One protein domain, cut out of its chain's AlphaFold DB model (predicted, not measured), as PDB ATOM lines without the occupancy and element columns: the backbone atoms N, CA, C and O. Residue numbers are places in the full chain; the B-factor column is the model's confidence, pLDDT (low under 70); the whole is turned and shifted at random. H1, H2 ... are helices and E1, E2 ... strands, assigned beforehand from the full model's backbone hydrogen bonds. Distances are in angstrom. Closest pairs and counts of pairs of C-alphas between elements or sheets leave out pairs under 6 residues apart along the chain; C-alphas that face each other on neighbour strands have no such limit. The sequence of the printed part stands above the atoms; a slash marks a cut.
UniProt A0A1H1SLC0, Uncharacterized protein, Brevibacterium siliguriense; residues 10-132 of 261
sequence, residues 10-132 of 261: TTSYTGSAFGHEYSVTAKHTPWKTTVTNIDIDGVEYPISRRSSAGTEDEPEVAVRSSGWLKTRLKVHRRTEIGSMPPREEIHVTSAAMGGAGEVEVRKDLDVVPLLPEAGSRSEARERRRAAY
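AT A GLANCE: This is residues 10 to 132 of the 261 residues of an uncharacterized protein of Brevibacterium siliguriense (UniProt A0A1H1SLC0). Two strongly twisted sheets lie face to face as a sandwich, a three-stranded one, E1 E2 E3, over a five-stranded one, E4 E5 E6 E7 E8. At one end of the long axis the closing helix H1 only grazes both sheets and residues 127 to 132 stick out; at the other end lies the far part of the long link from E3 to E4. The printed part has 123 residues with eight named strands followed by one named helix, and its class is mostly strand. Both sheets are antiparallel meanders, each strand the antiparallel neighbour of the one before, in the order of their numbers. The whole is compact, with a radius of gyration of the C-alphas of 14.9 A, yet elongated in outline, spanning 48 by 29 by 25 A.

HOW THE PARTS SIT: Start with E1, residues 10 to 17, which forms a hairpin with E2, residues 20 to 28: look for N 13 and O 24, 2.8 A apart. E2 forms the next hairpin with E3, residues 33 to 40, where N 39 and O 23 are 2.8 A apart; E3 bends by 61 degrees at residue 36. In the other sheet, E4, residues 61 to 66, pairs with E5, residues 70 to 77, through N 66 and O 72, 2.9 A. E5 forms a hairpin with E6, residues 86 to 94, its antiparallel neighbour, with N 73 and O 90 within hydrogen-bond range at 2.8 A. E6 forms a hairpin with E7, residues 101 to 107, again antiparallel, with N 91 and O 104 within hydrogen-bond range at 2.8 A. E7 forms a hairpin with its antiparallel neighbour E8, residues 110 to 113, with N 105 and O 112 within hydrogen-bond range at 2.9 A. The facing parts of the two sheets are 9.6 A centre to centre, their strands at 26 degrees. The closest C-alphas of E3 and E6 are those of Thr 33 and Ser 94, 6.0 A apart, while E1 and E4 are apart. H1, residues 121 to 131, has every O i to N i+4 pair within hydrogen-bond range.

IN THESE COORDINATES: Find C-alpha 10 at (-8.351, 19.645, -36.703); from there E1 runs 21.9 A to C-alpha 17. E2 covers 24.4 A, E5 22.2 A and E6 23.2 A. H1 ends at C-alpha 131, (-24.141, 26.579, -19.915), after 15.3 A.

THE WHOLE: The two farthest C-alphas, those of Glu 56 and Tyr 132, are 51.0 A apart. The printed part has no cut, and its one long link is residues 41 to 60. Confidence is low, under 70, in 40 residues, among them 46 to 70 and 78 to 86; the mean pLDDT of the printed part is 72.7.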
ATOM      1  N   THR A  10      -9.686  19.525 -37.294       86.31
ATOM      2  CA  THR A  10      -8.351  19.645 -36.703       86.31
ATOM      3  C   THR A  10      -8.409  20.781 -35.699       86.31
ATOM      4  O   THR A  10      -8.818  21.882 -36.050       86.31
ATOM      5  N   THR A  11      -8.057  20.514 -34.447       85.19
ATOM      6  CA  THR A  11      -8.171  21.501 -33.366       85.19
ATOM      7  C   THR A  11      -6.908  21.479 -32.522       85.19
ATOM      8  O   THR A  11      -6.419  20.399 -32.173       85.19
ATOM      9  N   SER A  12      -6.389  22.669 -32.222       87.06
ATOM     10  CA  SER A  12      -5.323  22.850 -31.241       87.06
ATOM     11  C   SER A  12      -5.914  23.011 -29.840       87.06
ATOM     12  O   SER A  12      -6.957  23.644 -29.674       87.06
ATOM     13  N   TYR A  13      -5.269  22.412 -28.846       87.44
ATOM     14  CA  TYR A  13      -5.637  22.491 -27.438       87.44
ATOM     15  C   TYR A  13      -4.444  23.015 -26.656       87.44
ATOM     16  O   TYR A  13      -3.365  22.440 -26.755       87.44
ATOM     17  N   THR A  14      -4.638  24.071 -25.874       87.75
ATOM     18  CA  THR A  14      -3.571  24.736 -25.118       87.75
ATOM     19  C   THR A  14      -3.931  24.843 -23.645       87.75
ATOM     20  O   THR A  14      -5.106  24.938 -23.282       87.75
ATOM     21  N   GLY A  15      -2.933  24.803 -22.774       86.88
ATOM     22  CA  GLY A  15      -3.143  25.023 -21.349       86.88
ATOM     23  C   GLY A  15      -1.932  24.659 -20.508       86.88
ATOM     24  O   GLY A  15      -1.035  23.947 -20.951       86.88
ATOM     25  N   SER A  16      -1.931  25.143 -19.271       84.12
ATOM     26  CA  SER A  16      -0.886  24.839 -18.300       84.12
ATOM     27  C   SER A  16      -1.342  23.714 -17.373       84.12
ATOM     28  O   SER A  16      -2.419  23.792 -16.780       84.12
ATOM     29  N   ALA A  17      -0.521  22.680 -17.215       82.12
ATOM     30  CA  ALA A  17      -0.777  21.575 -16.295       82.12
ATOM     31  C   ALA A  17       0.512  21.196 -15.560       82.12
ATOM     32  O   ALA A  17       1.585  21.171 -16.145       82.12
ATOM     33  N   PHE A  18       0.426  20.914 -14.260       83.06
ATOM     34  CA  PHE A  18       1.548  20.392 -13.462       83.06
ATOM     35  C   PHE A  18       2.881  21.169 -13.571       83.06
ATOM     36  O   PHE A  18       3.941  20.584 -13.365       83.06
ATOM     37  N   GLY A  19       2.825  22.479 -13.846       78.19
ATOM     38  CA  GLY A  19       4.002  23.347 -13.980       78.19
ATOM     39  C   GLY A  19       4.568  23.477 -15.397       78.19
ATOM     40  O   GLY A  19       5.606  24.109 -15.551       78.19
ATOM     41  N   HIS A  20       3.892  22.918 -16.402       83.25
ATOM     42  CA  HIS A  20       4.315  22.926 -17.802       83.25
ATOM     43  C   HIS A  20       3.220  23.482 -18.713       83.25
ATOM     44  O   HIS A  20       2.025  23.356 -18.415       83.25
ATOM     45  N   GLU A  21       3.622  24.091 -19.821       86.12
ATOM     46  CA  GLU A  21       2.716  24.556 -20.869       86.12
ATOM     47  C   GLU A  21       2.588  23.482 -21.949       86.12
ATOM     48  O   GLU A  21       3.586  22.966 -22.442       86.12
ATOM     49  N   TYR A  22       1.356  23.117 -22.302       84.94
ATOM     50  CA  TYR A  22       1.075  22.108 -23.319       84.94
ATOM     51  C   TYR A  22       0.317  22.734 -24.476       84.94
ATOM     52  O   TYR A  22      -0.662  23.458 -24.274       84.94
ATOM     53  N   SER A  23       0.700  22.350 -25.687       88.62
ATOM     54  CA  SER A  23      -0.063  22.582 -26.905       88.62
ATOM     55  C   SER A  23      -0.175  21.274 -27.684       88.62
ATOM     56  O   SER A  23       0.811  20.637 -28.042       88.62
ATOM     57  N   VAL A  24      -1.400  20.808 -27.913       87.44
ATOM     58  CA  VAL A  24      -1.682  19.524 -28.559       87.44
ATOM     59  C   VAL A  24      -2.590  19.763 -29.746       87.44
ATOM     60  O   VAL A  24      -3.731  20.185 -29.586       87.44
ATOM     61  N   THR A  25      -2.129  19.428 -30.947       87.44
ATOM     62  CA  THR A  25      -2.971  19.469 -32.148       87.44
ATOM     63  C   THR A  25      -3.484  18.076 -32.470       87.44
ATOM     64  O   THR A  25      -2.709  17.139 -32.679       87.44
ATOM     65  N   ALA A  26      -4.806  17.932 -32.540       86.44
ATOM     66  CA  ALA A  26      -5.457  16.666 -32.839       86.44
ATOM     67  C   ALA A  26      -6.438  16.783 -34.009       86.44
ATOM     68  O   ALA A  26      -7.232  17.716 -34.113       86.44
ATOM     69  N   LYS A  27      -6.406  15.770 -34.876       85.19
ATOM     70  CA  LYS A  27      -7.378  15.528 -35.938       85.19
ATOM     71  C   LYS A  27      -8.426  14.530 -35.454       85.19
ATOM     72  O   LYS A  27      -8.139  13.346 -35.238       85.19
ATOM     73  N   HIS A  28      -9.654  15.009 -35.328       83.38
ATOM     74  CA  HIS A  28     -10.822  14.254 -34.895       83.38
ATOM     75  C   HIS A  28     -11.613  13.767 -36.106       83.38
ATOM     76  O   HIS A  28     -12.141  14.573 -36.870       83.38
ATOM     77  N   THR A  29     -11.736  12.450 -36.268       78.50
ATOM     78  CA  THR A  29     -12.619  11.814 -37.264       78.50
ATOM     79  C   THR A  29     -13.599  10.864 -36.559       78.50
ATOM     80  O   THR A  29     -13.326  10.472 -35.423       78.50
ATOM     81  N   PRO A  30     -14.711  10.440 -37.194       69.44
ATOM     82  CA  PRO A  30     -15.704   9.573 -36.547       69.44
ATOM     83  C   PRO A  30     -15.152   8.196 -36.147       69.44
ATOM     84  O   PRO A  30     -15.666   7.548 -35.243       69.44
ATOM     85  N   TRP A  31     -14.090   7.750 -36.819       70.94
ATOM     86  CA  TRP A  31     -13.519   6.404 -36.693       70.94
ATOM     87  C   TRP A  31     -12.135   6.397 -36.039       70.94
ATOM     88  O   TRP A  31     -11.622   5.333 -35.690       70.94
ATOM     89  N   LYS A  32     -11.485   7.563 -35.942       74.00
ATOM     90  CA  LYS A  32     -10.096   7.670 -35.497       74.00
ATOM     91  C   LYS A  32      -9.770   9.057 -34.958       74.00
ATOM     92  O   LYS A  32     -10.046  10.073 -35.596       74.00
ATOM     93  N   THR A  33      -9.062   9.072 -33.842       75.75
ATOM     94  CA  THR A  33      -8.380  10.259 -33.323       75.75
ATOM     95  C   THR A  33      -6.908  10.160 -33.704       75.75
ATOM     96  O   THR A  33      -6.291   9.118 -33.479       75.75
ATOM     97  N   THR A  34      -6.346  11.186 -34.342       79.81
ATOM     98  CA  THR A  34      -4.907  11.231 -34.655       79.81
ATOM     99  C   THR A  34      -4.323  12.513 -34.102       79.81
ATOM    100  O   THR A  34      -4.779  13.588 -34.465       79.81
ATOM    101  N   VAL A  35      -3.322  12.401 -33.240       82.44
ATOM    102  CA  VAL A  35      -2.568  13.564 -32.769       82.44
ATOM    103  C   VAL A  35      -1.495  13.862 -33.810       82.44
ATOM    104  O   VAL A  35      -0.836  12.937 -34.286       82.44
ATOM    105  N   THR A  36      -1.410  15.117 -34.239       82.19
ATOM    106  CA  THR A  36      -0.527  15.562 -35.327       82.19
ATOM    107  C   THR A  36       0.673  16.328 -34.806       82.19
ATOM    108  O   THR A  36       1.732  16.217 -35.406       82.19
ATOM    109  N   ASN A  37       0.512  17.074 -33.711       84.38
ATOM    110  CA  ASN A  37       1.589  17.826 -33.077       84.38
ATOM    111  C   ASN A  37       1.403  17.836 -31.550       84.38
ATOM    112  O   ASN A  37       0.262  17.849 -31.072       84.38
ATOM    113  N   ILE A  38       2.512  17.799 -30.815       84.44
ATOM    114  CA  ILE A  38       2.595  17.988 -29.369       84.44
ATOM    115  C   ILE A  38       3.781  18.901 -29.099       84.44
ATOM    116  O   ILE A  38       4.914  18.569 -29.439       84.44
ATOM    117  N   ASP A  39       3.500  19.999 -28.426       84.19
ATOM    118  CA  ASP A  39       4.471  20.942 -27.911       84.19
ATOM    119  C   ASP A  39       4.337  20.974 -26.382       84.19
ATOM    120  O   ASP A  39       3.220  21.006 -25.842       84.19
ATOM    121  N   ILE A  40       5.475  20.860 -25.698       83.56
ATOM    122  CA  ILE A  40       5.582  21.006 -24.246       83.56
ATOM    123  C   ILE A  40       6.678  22.032 -23.980       83.56
ATOM    124  O   ILE A  40       7.811  21.847 -24.420       83.56
ATOM    125  N   ASP A  41       6.337  23.095 -23.254       85.06
ATOM    126  CA  ASP A  41       7.233  24.206 -22.909       85.06
ATOM    127  C   ASP A  41       7.921  24.864 -24.131       85.06
ATOM    128  O   ASP A  41       9.055  25.337 -24.045       85.06
ATOM    129  N   GLY A  42       7.245  24.897 -25.285       76.25
ATOM    130  CA  GLY A  42       7.749  25.479 -26.535       76.25
ATOM    131  C   GLY A  42       8.611  24.531 -27.373       76.25
ATOM    132  O   GLY A  42       9.240  24.969 -28.341       76.25
ATOM    133  N   VAL A  43       8.692  23.249 -27.000       78.38
ATOM    134  CA  VAL A  43       9.470  22.222 -27.704       78.38
ATOM    135  C   VAL A  43       8.531  21.231 -28.384       78.38
ATOM    136  O   VAL A  43       7.751  20.542 -27.729       78.38
ATOM    137  N   GLU A  44       8.643  21.117 -29.709       77.75
ATOM    138  CA  GLU A  44       7.881  20.155 -30.510       77.75
ATOM    139  C   GLU A  44       8.455  18.737 -30.376       77.75
ATOM    140  O   GLU A  44       9.624  18.478 -30.674       77.75
ATOM    141  N   TYR A  45       7.608  17.792 -29.959       76.44
ATOM    142  CA  TYR A  45       7.981  16.393 -29.768       76.44
ATOM    143  C   TYR A  45       7.370  15.487 -30.845       76.44
ATOM    144  O   TYR A  45       6.143  15.420 -30.993       76.44
ATOM    145  N   PRO A  46       8.189  14.694 -31.565       68.94
ATOM    146  CA  PRO A  46       7.678  13.758 -32.554       68.94
ATOM    147  C   PRO A  46       6.901  12.615 -31.887       68.94
ATOM    148  O   PRO A  46       7.356  11.964 -30.944       68.94
ATOM    149  N   ILE A  47       5.721  12.312 -32.429       67.62
ATOM    150  CA  ILE A  47       4.856  11.238 -31.930       67.62
ATOM    151  C   ILE A  47       5.362   9.900 -32.477       67.62
ATOM    152  O   ILE A  47       5.012   9.480 -33.584       67.62
ATOM    153  N   SER A  48       6.195   9.207 -31.705       58.84
ATOM    154  CA  SER A  48       6.708   7.892 -32.096       58.84
ATOM    155  C   SER A  48       5.685   6.781 -31.807       58.84
ATOM    156  O   SER A  48       5.051   6.711 -30.752       58.84
ATOM    157  N   ARG A  49       5.492   5.870 -32.772       51.00
ATOM    158  CA  ARG A  49       4.513   4.769 -32.654       51.00
ATOM    159  C   ARG A  49       5.036   3.581 -31.837       51.00
ATOM    160  O   ARG A  49       4.240   2.744 -31.412       51.00
ATOM    161  N   ARG A  50       6.358   3.499 -31.644       40.94
ATOM    162  CA  ARG A  50       7.096   2.512 -30.840       40.94
ATOM    163  C   ARG A  50       8.583   2.905 -30.856       40.94
ATOM    164  O   ARG A  50       9.126   3.015 -31.949       40.94
ATOM    165  N   SER A  51       9.237   3.060 -29.704       40.50
ATOM    166  CA  SER A  51      10.700   2.929 -29.611       40.50
ATOM    167  C   SER A  51      11.022   1.710 -28.748       40.50
ATOM    168  O   SER A  51      10.485   1.541 -27.649       40.50
ATOM    169  N   SER A  52      11.806   0.796 -29.314       37.41
ATOM    170  CA  SER A  52      12.552  -0.216 -28.571       37.41
ATOM    171  C   SER A  52      13.515   0.487 -27.620       37.41
ATOM    172  O   SER A  52      14.051   1.535 -27.960       37.41
ATOM    173  N   ALA A  53      13.683  -0.083 -26.431       38.59
ATOM    174  CA  ALA A  53      14.488   0.469 -25.355       38.59
ATOM    175  C   ALA A  53      15.906   0.888 -25.790       38.59
ATOM    176  O   ALA A  53      16.585   0.119 -26.465       38.59
ATOM    177  N   GLY A  54      16.344   2.042 -25.276       48.22
ATOM    178  CA  GLY A  54      17.741   2.347 -24.979       48.22
ATOM    179  C   GLY A  54      18.573   2.821 -26.164       48.22
ATOM    180  O   GLY A  54      19.126   2.021 -26.915       48.22
ATOM    181  N   THR A  55      18.752   4.132 -26.282       42.28
ATOM    182  CA  THR A  55      19.928   4.720 -26.939       42.28
ATOM    183  C   THR A  55      20.225   6.069 -26.282       42.28
ATOM    184  O   THR A  55      19.308   6.752 -25.832       42.28
ATOM    185  N   GLU A  56      21.503   6.426 -26.157       43.88
ATOM    186  CA  GLU A  56      21.980   7.575 -25.361       43.88
ATOM    187  C   GLU A  56      21.479   8.947 -25.875       43.88
ATOM    188  O   GLU A  56      21.452   9.909 -25.107       43.88
ATOM    189  N   ASP A  57      20.940   8.993 -27.101       46.81
ATOM    190  CA  ASP A  57      20.329  10.157 -27.767       46.81
ATOM    191  C   ASP A  57      18.784  10.246 -27.628       46.81
ATOM    192  O   ASP A  57      18.105  10.836 -28.471       46.81
ATOM    193  N   GLU A  58      18.167   9.645 -26.599       48.09
ATOM    194  CA  GLU A  58      16.713   9.792 -26.392       48.09
ATOM    195  C   GLU A  58      16.333  11.186 -25.826       48.09
ATOM    196  O   GLU A  58      16.919  11.615 -24.821       48.09
ATOM    197  N   PRO A  59      15.322  11.875 -26.406       51.03
ATOM    198  CA  PRO A  59      14.879  13.204 -25.978       51.03
ATOM    199  C   PRO A  59      14.352  13.211 -24.535       51.03
ATOM    200  O   PRO A  59      13.891  12.194 -24.019       51.03
ATOM    201  N   GLU A  60      14.379  14.381 -23.889       48.94
ATOM    202  CA  GLU A  60      13.933  14.577 -22.498       48.94
ATOM    203  C   GLU A  60      12.462  14.186 -22.272       48.94
ATOM    204  O   GLU A  60      12.096  13.794 -21.160       48.94
ATOM    205  N   VAL A  61      11.656  14.216 -23.344       53.53
ATOM    206  CA  VAL A  61      10.276  13.735 -23.371       53.53
ATOM    207  C   VAL A  61      10.030  12.756 -24.518       53.53
ATOM    208  O   VAL A  61      10.246  13.069 -25.686       53.53
ATOM    209  N   ALA A  62       9.501  11.572 -24.192       57.50
ATOM    210  CA  ALA A  62       9.008  10.605 -25.174       57.50
ATOM    211  C   ALA A  62       7.492  10.467 -25.059       57.50
ATOM    212  O   ALA A  62       6.987  10.248 -23.958       57.50
ATOM    213  N   VAL A  63       6.782  10.535 -26.194       57.97
ATOM    214  CA  VAL A  63       5.326  10.390 -26.247       57.97
ATOM    215  C   VAL A  63       4.914   9.109 -26.968       57.97
ATOM    216  O   VAL A  63       5.138   8.953 -28.166       57.97
ATOM    217  N   ARG A  64       4.268   8.184 -26.245       59.78
ATOM    218  CA  ARG A  64       3.834   6.881 -26.789       59.78
ATOM    219  C   ARG A  64       2.323   6.805 -26.959       59.78
ATOM    220  O   ARG A  64       1.600   6.889 -25.969       59.78
ATOM    221  N   SER A  65       1.854   6.571 -28.187       58.16
ATOM    222  CA  SER A  65       0.423   6.425 -28.492       58.16
ATOM    223  C   SER A  65      -0.112   5.023 -28.160       58.16
ATOM    224  O   SER A  65       0.438   4.030 -28.637       58.16
ATOM    225  N   SER A  66      -1.234   4.922 -27.447       56.31
ATOM    226  CA  SER A  66      -1.997   3.671 -27.299       56.31
ATOM    227  C   SER A  66      -3.502   3.885 -27.500       56.31
ATOM    228  O   SER A  66      -4.035   4.915 -27.090       56.31
ATOM    229  N   GLY A  67      -4.173   2.905 -28.126       53.28
ATOM    230  CA  GLY A  67      -5.629   2.863 -28.341       53.28
ATOM    231  C   GLY A  67      -6.099   3.189 -29.771       53.28
ATOM    232  O   GLY A  67      -5.455   3.936 -30.501       53.28
ATOM    233  N   TRP A  68      -7.228   2.591 -30.186       45.44
ATOM    234  CA  TRP A  68      -7.849   2.816 -31.507       45.44
ATOM    235  C   TRP A  68      -8.853   3.990 -31.487       45.44
ATOM    236  O   TRP A  68      -8.853   4.815 -32.395       45.44
ATOM    237  N   LEU A  69      -9.658   4.124 -30.421       50.69
ATOM    238  CA  LEU A  69     -10.668   5.193 -30.287       50.69
ATOM    239  C   LEU A  69     -10.207   6.376 -29.417       50.69
ATOM    240  O   LEU A  69     -10.535   7.528 -29.702       50.69
ATOM    241  N   LYS A  70      -9.425   6.094 -28.370       63.75
ATOM    242  CA  LYS A  70      -8.812   7.087 -27.480       63.75
ATOM    243  C   LYS A  70      -7.309   7.033 -27.673       63.75
ATOM    244  O   LYS A  70      -6.746   5.951 -27.533       63.75
ATOM    245  N   THR A  71      -6.683   8.161 -27.989       73.50
ATOM    246  CA  THR A  71      -5.226   8.235 -28.109       73.50
ATOM    247  C   THR A  71      -4.674   8.637 -26.755       73.50
ATOM    248  O   THR A  71      -4.864   9.767 -26.314       73.50
ATOM    249  N   ARG A  72      -4.028   7.694 -26.069       78.19
ATOM    250  CA  ARG A  72      -3.276   7.985 -24.843       78.19
ATOM    251  C   ARG A  72      -1.821   8.182 -25.196       78.19
ATOM    252  O   ARG A  72      -1.268   7.350 -25.910       78.19
ATOM    253  N   LEU A  73      -1.240   9.242 -24.675       77.50
ATOM    254  CA  LEU A  73       0.109   9.706 -24.931       77.50
ATOM    255  C   LEU A  73       0.817   9.768 -23.579       77.50
ATOM    256  O   LEU A  73       0.494  10.617 -22.756       77.50
ATOM    257  N   LYS A  74       1.725   8.830 -23.304       76.88
ATOM    258  CA  LYS A  74       2.498   8.858 -22.052       76.88
ATOM    259  C   LYS A  74       3.679   9.793 -22.212       76.88
ATOM    260  O   LYS A  74       4.453   9.556 -23.129       76.88
ATOM    261  N   VAL A  75       3.805  10.784 -21.339       77.38
ATOM    262  CA  VAL A  75       4.930  11.716 -21.241       77.38
ATOM    263  C   VAL A  75       5.931  11.114 -20.260       77.38
ATOM    264  O   VAL A  75       5.687  11.015 -19.052       77.38
ATOM    265  N   HIS A  76       7.046  10.640 -20.797       72.06
ATOM    266  CA  HIS A  76       8.188  10.198 -20.006       72.06
ATOM    267  C   HIS A  76       9.105  11.392 -19.756       72.06
ATOM    268  O   HIS A  76       9.327  12.140 -20.692       72.06
ATOM    269  N   ARG A  77       9.633  11.580 -18.542       70.75
ATOM    270  CA  ARG A  77      10.642  12.622 -18.265       70.75
ATOM    271  C   ARG A  77      11.904  11.985 -17.708       70.75
ATOM    272  O   ARG A  77      11.811  11.092 -16.860       70.75
ATOM    273  N   ARG A  78      13.070  12.433 -18.178       65.56
ATOM    274  CA  ARG A  78      14.362  11.948 -17.678       65.56
ATOM    275  C   ARG A  78      14.557  12.403 -16.229       65.56
ATOM    276  O   ARG A  78      14.363  13.561 -15.884       65.56
ATOM    277  N   THR A  79      14.895  11.458 -15.365       64.75
ATOM    278  CA  THR A  79      15.267  11.714 -13.966       64.75
ATOM    279  C   THR A  79      16.775  11.922 -13.846       64.75
ATOM    280  O   THR A  79      17.520  11.549 -14.749       64.75
ATOM    281  N   GLU A  80      17.242  12.449 -12.711       60.25
ATOM    282  CA  GLU A  80      18.676  12.642 -12.410       60.25
ATOM    283  C   GLU A  80      19.512  11.353 -12.550       60.25
ATOM    284  O   GLU A  80      20.705  11.403 -12.821       60.25
ATOM    285  N   ILE A  81      18.869  10.187 -12.430       61.94
ATOM    286  CA  ILE A  81      19.478   8.849 -12.527       61.94
ATOM    287  C   ILE A  81      19.429   8.317 -13.983       61.94
ATOM    288  O   ILE A  81      19.723   7.157 -14.255       61.94
ATOM    289  N   GLY A  82      18.995   9.132 -14.949       59.88
ATOM    290  CA  GLY A  82      18.852   8.746 -16.359       59.88
ATOM    291  C   GLY A  82      17.639   7.855 -16.661       59.88
ATOM    292  O   GLY A  82      17.391   7.530 -17.819       59.88
ATOM    293  N   SER A  83      16.842   7.478 -15.653       54.34
ATOM    294  CA  SER A  83      15.616   6.691 -15.852       54.34
ATOM    295  C   SER A  83      14.472   7.555 -16.403       54.34
ATOM    296  O   SER A  83      14.372   8.735 -16.057       54.34
ATOM    297  N   MET A  84      13.595   6.976 -17.232       61.78
ATOM    298  CA  MET A  84      12.457   7.665 -17.867       61.78
ATOM    299  C   MET A  84      11.094   7.087 -17.441       61.78
ATOM    300  O   MET A  84      10.391   6.462 -18.251       61.78
ATOM    301  N   PRO A  85      10.679   7.241 -16.173       66.50
ATOM    302  CA  PRO A  85       9.353   6.814 -15.756       66.50
ATOM    303  C   PRO A  85       8.269   7.677 -16.431       66.50
ATOM    304  O   PRO A  85       8.480   8.870 -16.671       66.50
ATOM    305  N   PRO A  86       7.097   7.100 -16.748       66.12
ATOM    306  CA  PRO A  86       5.950   7.889 -17.177       66.12
ATOM    307  C   PRO A  86       5.518   8.797 -16.019       66.12
ATOM    308  O   PRO A  86       5.245   8.298 -14.928       66.12
ATOM    309  N   ARG A  87       5.478  10.116 -16.243       75.19
ATOM    310  CA  ARG A  87       5.043  11.091 -15.229       75.19
ATOM    311  C   ARG A  87       3.658  11.654 -15.498       75.19
ATOM    312  O   ARG A  87       2.902  11.834 -14.554       75.19
ATOM    313  N   GLU A  88       3.321  11.891 -16.760       81.31
ATOM    314  CA  GLU A  88       1.995  12.368 -17.152       81.31
ATOM    315  C   GLU A  88       1.427  11.517 -18.290       81.31
ATOM    316  O   GLU A  88       2.153  10.905 -19.079       81.31
ATOM    317  N   GLU A  89       0.104  11.487 -18.397       83.75
ATOM    318  CA  GLU A  89      -0.597  10.919 -19.539       83.75
ATOM    319  C   GLU A  89      -1.519  11.966 -20.163       83.75
ATOM    320  O   GLU A  89      -2.461  12.435 -19.530       83.75
ATOM    321  N   ILE A  90      -1.298  12.281 -21.436       82.12
ATOM    322  CA  ILE A  90      -2.199  13.108 -22.235       82.12
ATOM    323  C   ILE A  90      -3.248  12.183 -22.865       82.12
ATOM    324  O   ILE A  90      -2.936  11.249 -23.612       82.12
ATOM    325  N   HIS A  91      -4.515  12.400 -22.532       84.00
ATOM    326  CA  HIS A  91      -5.655  11.630 -23.022       84.00
ATOM    327  C   HIS A  91      -6.404  12.461 -24.056       84.00
ATOM    328  O   HIS A  91      -7.055  13.443 -23.718       84.00
ATOM    329  N   VAL A  92      -6.352  12.032 -25.315       83.19
ATOM    330  CA  VAL A  92      -7.086  12.663 -26.417       83.19
ATOM    331  C   VAL A  92      -8.294  11.800 -26.766       83.19
ATOM    332  O   VAL A  92      -8.160  10.643 -27.191       83.19
ATOM    333  N   THR A  93      -9.488  12.362 -26.597       79.75
ATOM    334  CA  THR A  93     -10.764  11.684 -26.856       79.75
ATOM    335  C   THR A  93     -11.555  12.439 -27.921       79.75
ATOM    336  O   THR A  93     -11.808  13.631 -27.790       79.75
ATOM    337  N   SER A  94     -11.979  11.744 -28.980       78.94
ATOM    338  CA  SER A  94     -12.935  12.296 -29.951       78.94
ATOM    339  C   SER A  94     -14.373  12.020 -29.522       78.94
ATOM    340  O   SER A  94     -14.675  10.968 -28.954       78.94
ATOM    341  N   ALA A  95     -15.280  12.942 -29.837       71.81
ATOM    342  CA  ALA A  95     -16.712  12.710 -29.702       71.81
ATOM    343  C   ALA A  95     -17.201  11.650 -30.709       71.81
ATOM    344  O   ALA A  95     -16.664  11.530 -31.809       71.81
ATOM    345  N   ALA A  96     -18.263  10.918 -30.356       58.03
ATOM    346  CA  ALA A  96     -18.761   9.762 -31.115       58.03
ATOM    347  C   ALA A  96     -19.173  10.050 -32.577       58.03
ATOM    348  O   ALA A  96     -19.248   9.124 -33.374       58.03
ATOM    349  N   MET A  97     -19.427  11.310 -32.945       61.00
ATOM    350  CA  MET A  97     -19.761  11.711 -34.322       61.00
ATOM    351  C   MET A  97     -18.595  12.349 -35.096       61.00
ATOM    352  O   MET A  97     -18.780  12.772 -36.236       61.00
ATOM    353  N   GLY A  98     -17.389  12.401 -34.520       61.66
ATOM    354  CA  GLY A  98     -16.256  13.125 -35.101       61.66
ATOM    355  C   GLY A  98     -16.432  14.649 -35.052       61.66
ATOM    356  O   GLY A  98     -17.448  15.166 -34.590       61.66
ATOM    357  N   GLY A  99     -15.412  15.388 -35.490       66.75
ATOM    358  CA  GLY A  99     -15.481  16.850 -35.619       66.75
ATOM    359  C   GLY A  99     -15.408  17.672 -34.322       66.75
ATOM    360  O   GLY A  99     -15.509  18.891 -34.395       66.75
ATOM    361  N   ALA A 100     -15.248  17.038 -33.157       73.00
ATOM    362  CA  ALA A 100     -14.928  17.682 -31.880       73.00
ATOM    363  C   ALA A 100     -14.243  16.673 -30.947       73.00
ATOM    364  O   ALA A 100     -14.455  15.458 -31.068       73.00
ATOM    365  N   GLY A 101     -13.469  17.167 -29.987       79.81
ATOM    366  CA  GLY A 101     -12.779  16.333 -29.010       79.81
ATOM    367  C   GLY A 101     -12.475  17.051 -27.704       79.81
ATOM    368  O   GLY A 101     -12.922  18.173 -27.470       79.81
ATOM    369  N   GLU A 102     -11.769  16.343 -26.836       84.25
ATOM    370  CA  GLU A 102     -11.234  16.830 -25.567       84.25
ATOM    371  C   GLU A 102      -9.828  16.274 -25.360       84.25
ATOM    372  O   GLU A 102      -9.528  15.138 -25.759       84.25
ATOM    373  N   VAL A 103      -8.984  17.100 -24.751       82.88
ATOM    374  CA  VAL A 103      -7.626  16.741 -24.357       82.88
ATOM    375  C   VAL A 103      -7.486  17.007 -22.870       82.88
ATOM    376  O   VAL A 103      -7.754  18.107 -22.400       82.88
ATOM    377  N   GLU A 104      -7.078  15.984 -22.134       87.62
ATOM    378  CA  GLU A 104      -6.841  16.060 -20.694       87.62
ATOM    379  C   GLU A 104      -5.407  15.634 -20.399       87.62
ATOM    380  O   GLU A 104      -4.950  14.612 -20.915       87.62
ATOM    381  N   VAL A 105      -4.714  16.375 -19.540       83.25
ATOM    382  CA  VAL A 105      -3.430  15.964 -18.969       83.25
ATOM    383  C   VAL A 105      -3.703  15.350 -17.603       83.25
ATOM    384  O   VAL A 105      -4.369  15.951 -16.758       83.25
ATOM    385  N   ARG A 106      -3.222  14.126 -17.394       83.94
ATOM    386  CA  ARG A 106      -3.432  13.364 -16.162       83.94
ATOM    387  C   ARG A 106      -2.113  13.067 -15.478       83.94
ATOM    388  O   ARG A 106      -1.160  12.647 -16.138       83.94
ATOM    389  N   LYS A 107      -2.101  13.200 -14.159       81.81
ATOM    390  CA  LYS A 107      -1.004  12.784 -13.289       81.81
ATOM    391  C   LYS A 107      -1.616  12.176 -12.034       81.81
ATOM    392  O   LYS A 107      -2.367  12.842 -11.334       81.81
ATOM    393  N   ASP A 108      -1.339  10.899 -11.793       80.75
ATOM    394  CA  ASP A 108      -1.919  10.128 -10.688       80.75
ATOM    395  C   ASP A 108      -3.465  10.164 -10.666       80.75
ATOM    396  O   ASP A 108      -4.106   9.504 -11.490       80.75
ATOM    397  N   LEU A 109      -4.066  10.922  -9.741       76.19
ATOM    398  CA  LEU A 109      -5.518  11.128  -9.626       76.19
ATOM    399  C   LEU A 109      -5.978  12.502 -10.138       76.19
ATOM    400  O   LEU A 109      -7.180  12.711 -10.309       76.19
ATOM    401  N   ASP A 110      -5.041  13.408 -10.411       73.25
ATOM    402  CA  ASP A 110      -5.331  14.764 -10.854       73.25
ATOM    403  C   ASP A 110      -5.534  14.814 -12.369       73.25
ATOM    404  O   ASP A 110      -4.812  14.186 -13.156       73.25
ATOM    405  N   VAL A 111      -6.535  15.589 -12.787       82.25
ATOM    406  CA  VAL A 111      -6.933  15.744 -14.188       82.25
ATOM    407  C   VAL A 111      -7.076  17.227 -14.503       82.25
ATOM    408  O   VAL A 111      -7.894  17.914 -13.895       82.25
ATOM    409  N   VAL A 112      -6.305  17.705 -15.480       83.31
ATOM    410  CA  VAL A 112      -6.361  19.089 -15.963       83.31
ATOM    411  C   VAL A 112      -6.793  19.085 -17.436       83.31
ATOM    412  O   VAL A 112      -6.069  18.545 -18.278       83.31
ATOM    413  N   PRO A 113      -7.971  19.637 -17.782       85.50
ATOM    414  CA  PRO A 113      -8.404  19.759 -19.173       85.50
ATOM    415  C   PRO A 113      -7.644  20.885 -19.891       85.50
ATOM    416  O   PRO A 113      -7.456  21.963 -19.331       85.50
ATOM    417  N   LEU A 114      -7.228  20.644 -21.138       84.75
ATOM    418  CA  LEU A 114      -6.668  21.678 -22.016       84.75
ATOM    419  C   LEU A 114      -7.787  22.386 -22.784       84.75
ATOM    420  O   LEU A 114      -8.754  21.755 -23.216       84.75
ATOM    421  N   LEU A 115      -7.626  23.691 -22.995       86.19
ATOM    422  CA  LEU A 115      -8.623  24.526 -23.649       86.19
ATOM    423  C   LEU A 115      -8.498  24.433 -25.174       86.19
ATOM    424  O   LEU A 115      -7.400  24.606 -25.709       86.19
ATOM    425  N   PRO A 116      -9.598  24.182 -25.899       86.81
ATOM    426  CA  PRO A 116      -9.593  24.179 -27.351       86.81
ATOM    427  C   PRO A 116      -9.403  25.591 -27.912       86.81
ATOM    428  O   PRO A 116      -9.813  26.583 -27.314       86.81
ATOM    429  N   GLU A 117      -8.851  25.661 -29.119       86.19
ATOM    430  CA  GLU A 117      -8.707  26.891 -29.894       86.19
ATOM    431  C   GLU A 117     -10.044  27.642 -30.038       86.19
ATOM    432  O   GLU A 117     -11.099  27.039 -30.296       86.19
ATOM    433  N   ALA A 118      -9.987  28.969 -29.888       80.12
ATOM    434  CA  ALA A 118     -11.148  29.844 -29.977       80.12
ATOM    435  C   ALA A 118     -11.800  29.776 -31.370       80.12
ATOM    436  O   ALA A 118     -11.132  29.837 -32.399       80.12
ATOM    437  N   GLY A 119     -13.126  29.658 -31.411       77.25
ATOM    438  CA  GLY A 119     -13.911  29.501 -32.637       77.25
ATOM    439  C   GLY A 119     -14.035  28.057 -33.136       77.25
ATOM    440  O   GLY A 119     -14.782  27.808 -34.085       77.25
ATOM    441  N   SER A 120     -13.372  27.088 -32.497       80.56
ATOM    442  CA  SER A 120     -13.476  25.675 -32.871       80.56
ATOM    443  C   SER A 120     -14.816  25.044 -32.457       80.56
ATOM    444  O   SER A 120     -15.512  25.482 -31.535       80.56
ATOM    445  N   ARG A 121     -15.188  23.929 -33.103       77.69
ATOM    446  CA  ARG A 121     -16.370  23.141 -32.694       77.69
ATOM    447  C   ARG A 121     -16.225  22.535 -31.298       77.69
ATOM    448  O   ARG A 121     -17.235  22.348 -30.615       77.69
ATOM    449  N   SER A 122     -14.995  22.234 -30.881       76.56
ATOM    450  CA  SER A 122     -14.692  21.760 -29.529       76.56
ATOM    451  C   SER A 122     -15.006  22.835 -28.487       76.56
ATOM    452  O   SER A 122     -15.692  22.529 -27.512       76.56
ATOM    453  N   GLU A 123     -14.649  24.098 -28.746       82.38
ATOM    454  CA  GLU A 123     -15.005  25.223 -27.873       82.38
ATOM    455  C   GLU A 123     -16.527  25.431 -27.813       82.38
ATOM    456  O   GLU A 123     -17.112  25.539 -26.735       82.38
ATOM    457  N   ALA A 124     -17.212  25.413 -28.960       80.19
ATOM    458  CA  ALA A 124     -18.669  25.553 -29.000       80.19
ATOM    459  C   ALA A 124     -19.385  24.451 -28.195       80.19
ATOM    460  O   ALA A 124     -20.416  24.703 -27.564       80.19
ATOM    461  N   ARG A 125     -18.847  23.225 -28.193       78.06
ATOM    462  CA  ARG A 125     -19.335  22.113 -27.366       78.06
ATOM    463  C   ARG A 125     -19.093  22.375 -25.880       78.06
ATOM    464  O   ARG A 125     -19.985  22.126 -25.072       78.06
ATOM    465  N   GLU A 126     -17.911  22.853 -25.521       77.81
ATOM    466  CA  GLU A 126     -17.526  23.111 -24.132       77.81
ATOM    467  C   GLU A 126     -18.321  24.271 -23.526       77.81
ATOM    468  O   GLU A 126     -18.883  24.125 -22.442       77.81
ATOM    469  N   ARG A 127     -18.550  25.343 -24.294       79.31
ATOM    470  CA  ARG A 127     -19.482  26.426 -23.932       79.31
ATOM    471  C   ARG A 127     -20.903  25.910 -23.684       79.31
ATOM    472  O   ARG A 127     -21.539  26.313 -22.715       79.31
ATOM    473  N   ARG A 128     -21.410  24.981 -24.510       75.94
ATOM    474  CA  ARG A 128     -22.732  24.352 -24.280       75.94
ATOM    475  C   ARG A 128     -22.769  23.524 -22.996       75.94
ATOM    476  O   ARG A 128     -23.801  23.509 -22.333       75.94
ATOM    477  N   ARG A 129     -21.675  22.838 -22.649       69.38
ATOM    478  CA  ARG A 129     -21.568  22.083 -21.390       69.38
ATOM    479  C   ARG A 129     -21.544  23.008 -20.180       69.38
ATOM    480  O   ARG A 129     -22.307  22.777 -19.248       69.38
ATOM    481  N   ALA A 130     -20.743  24.071 -20.236       75.12
ATOM    482  CA  ALA A 130     -20.666  25.082 -19.186       75.12
ATOM    483  C   ALA A 130     -22.010  25.798 -18.960       75.12
ATOM    484  O   ALA A 130     -22.345  26.130 -17.829       75.12
ATOM    485  N   ALA A 131     -22.813  25.975 -20.015       76.38
ATOM    486  CA  ALA A 131     -24.141  26.579 -19.915       76.38
ATOM    487  C   ALA A 131     -25.204  25.674 -19.257       76.38
ATOM    488  O   ALA A 131     -26.201  26.185 -18.755       76.38
ATOM    489  N   TYR A 132     -25.029  24.345 -19.261       70.75
ATOM    490  CA  TYR A 132     -26.025  23.393 -18.742       70.75
ATOM    491  C   TYR A 132     -25.397  22.275 -17.888       70.75
ATOM    492  O   TYR A 132     -25.558  21.093 -18.215       70.75
TER     493      TYR A 132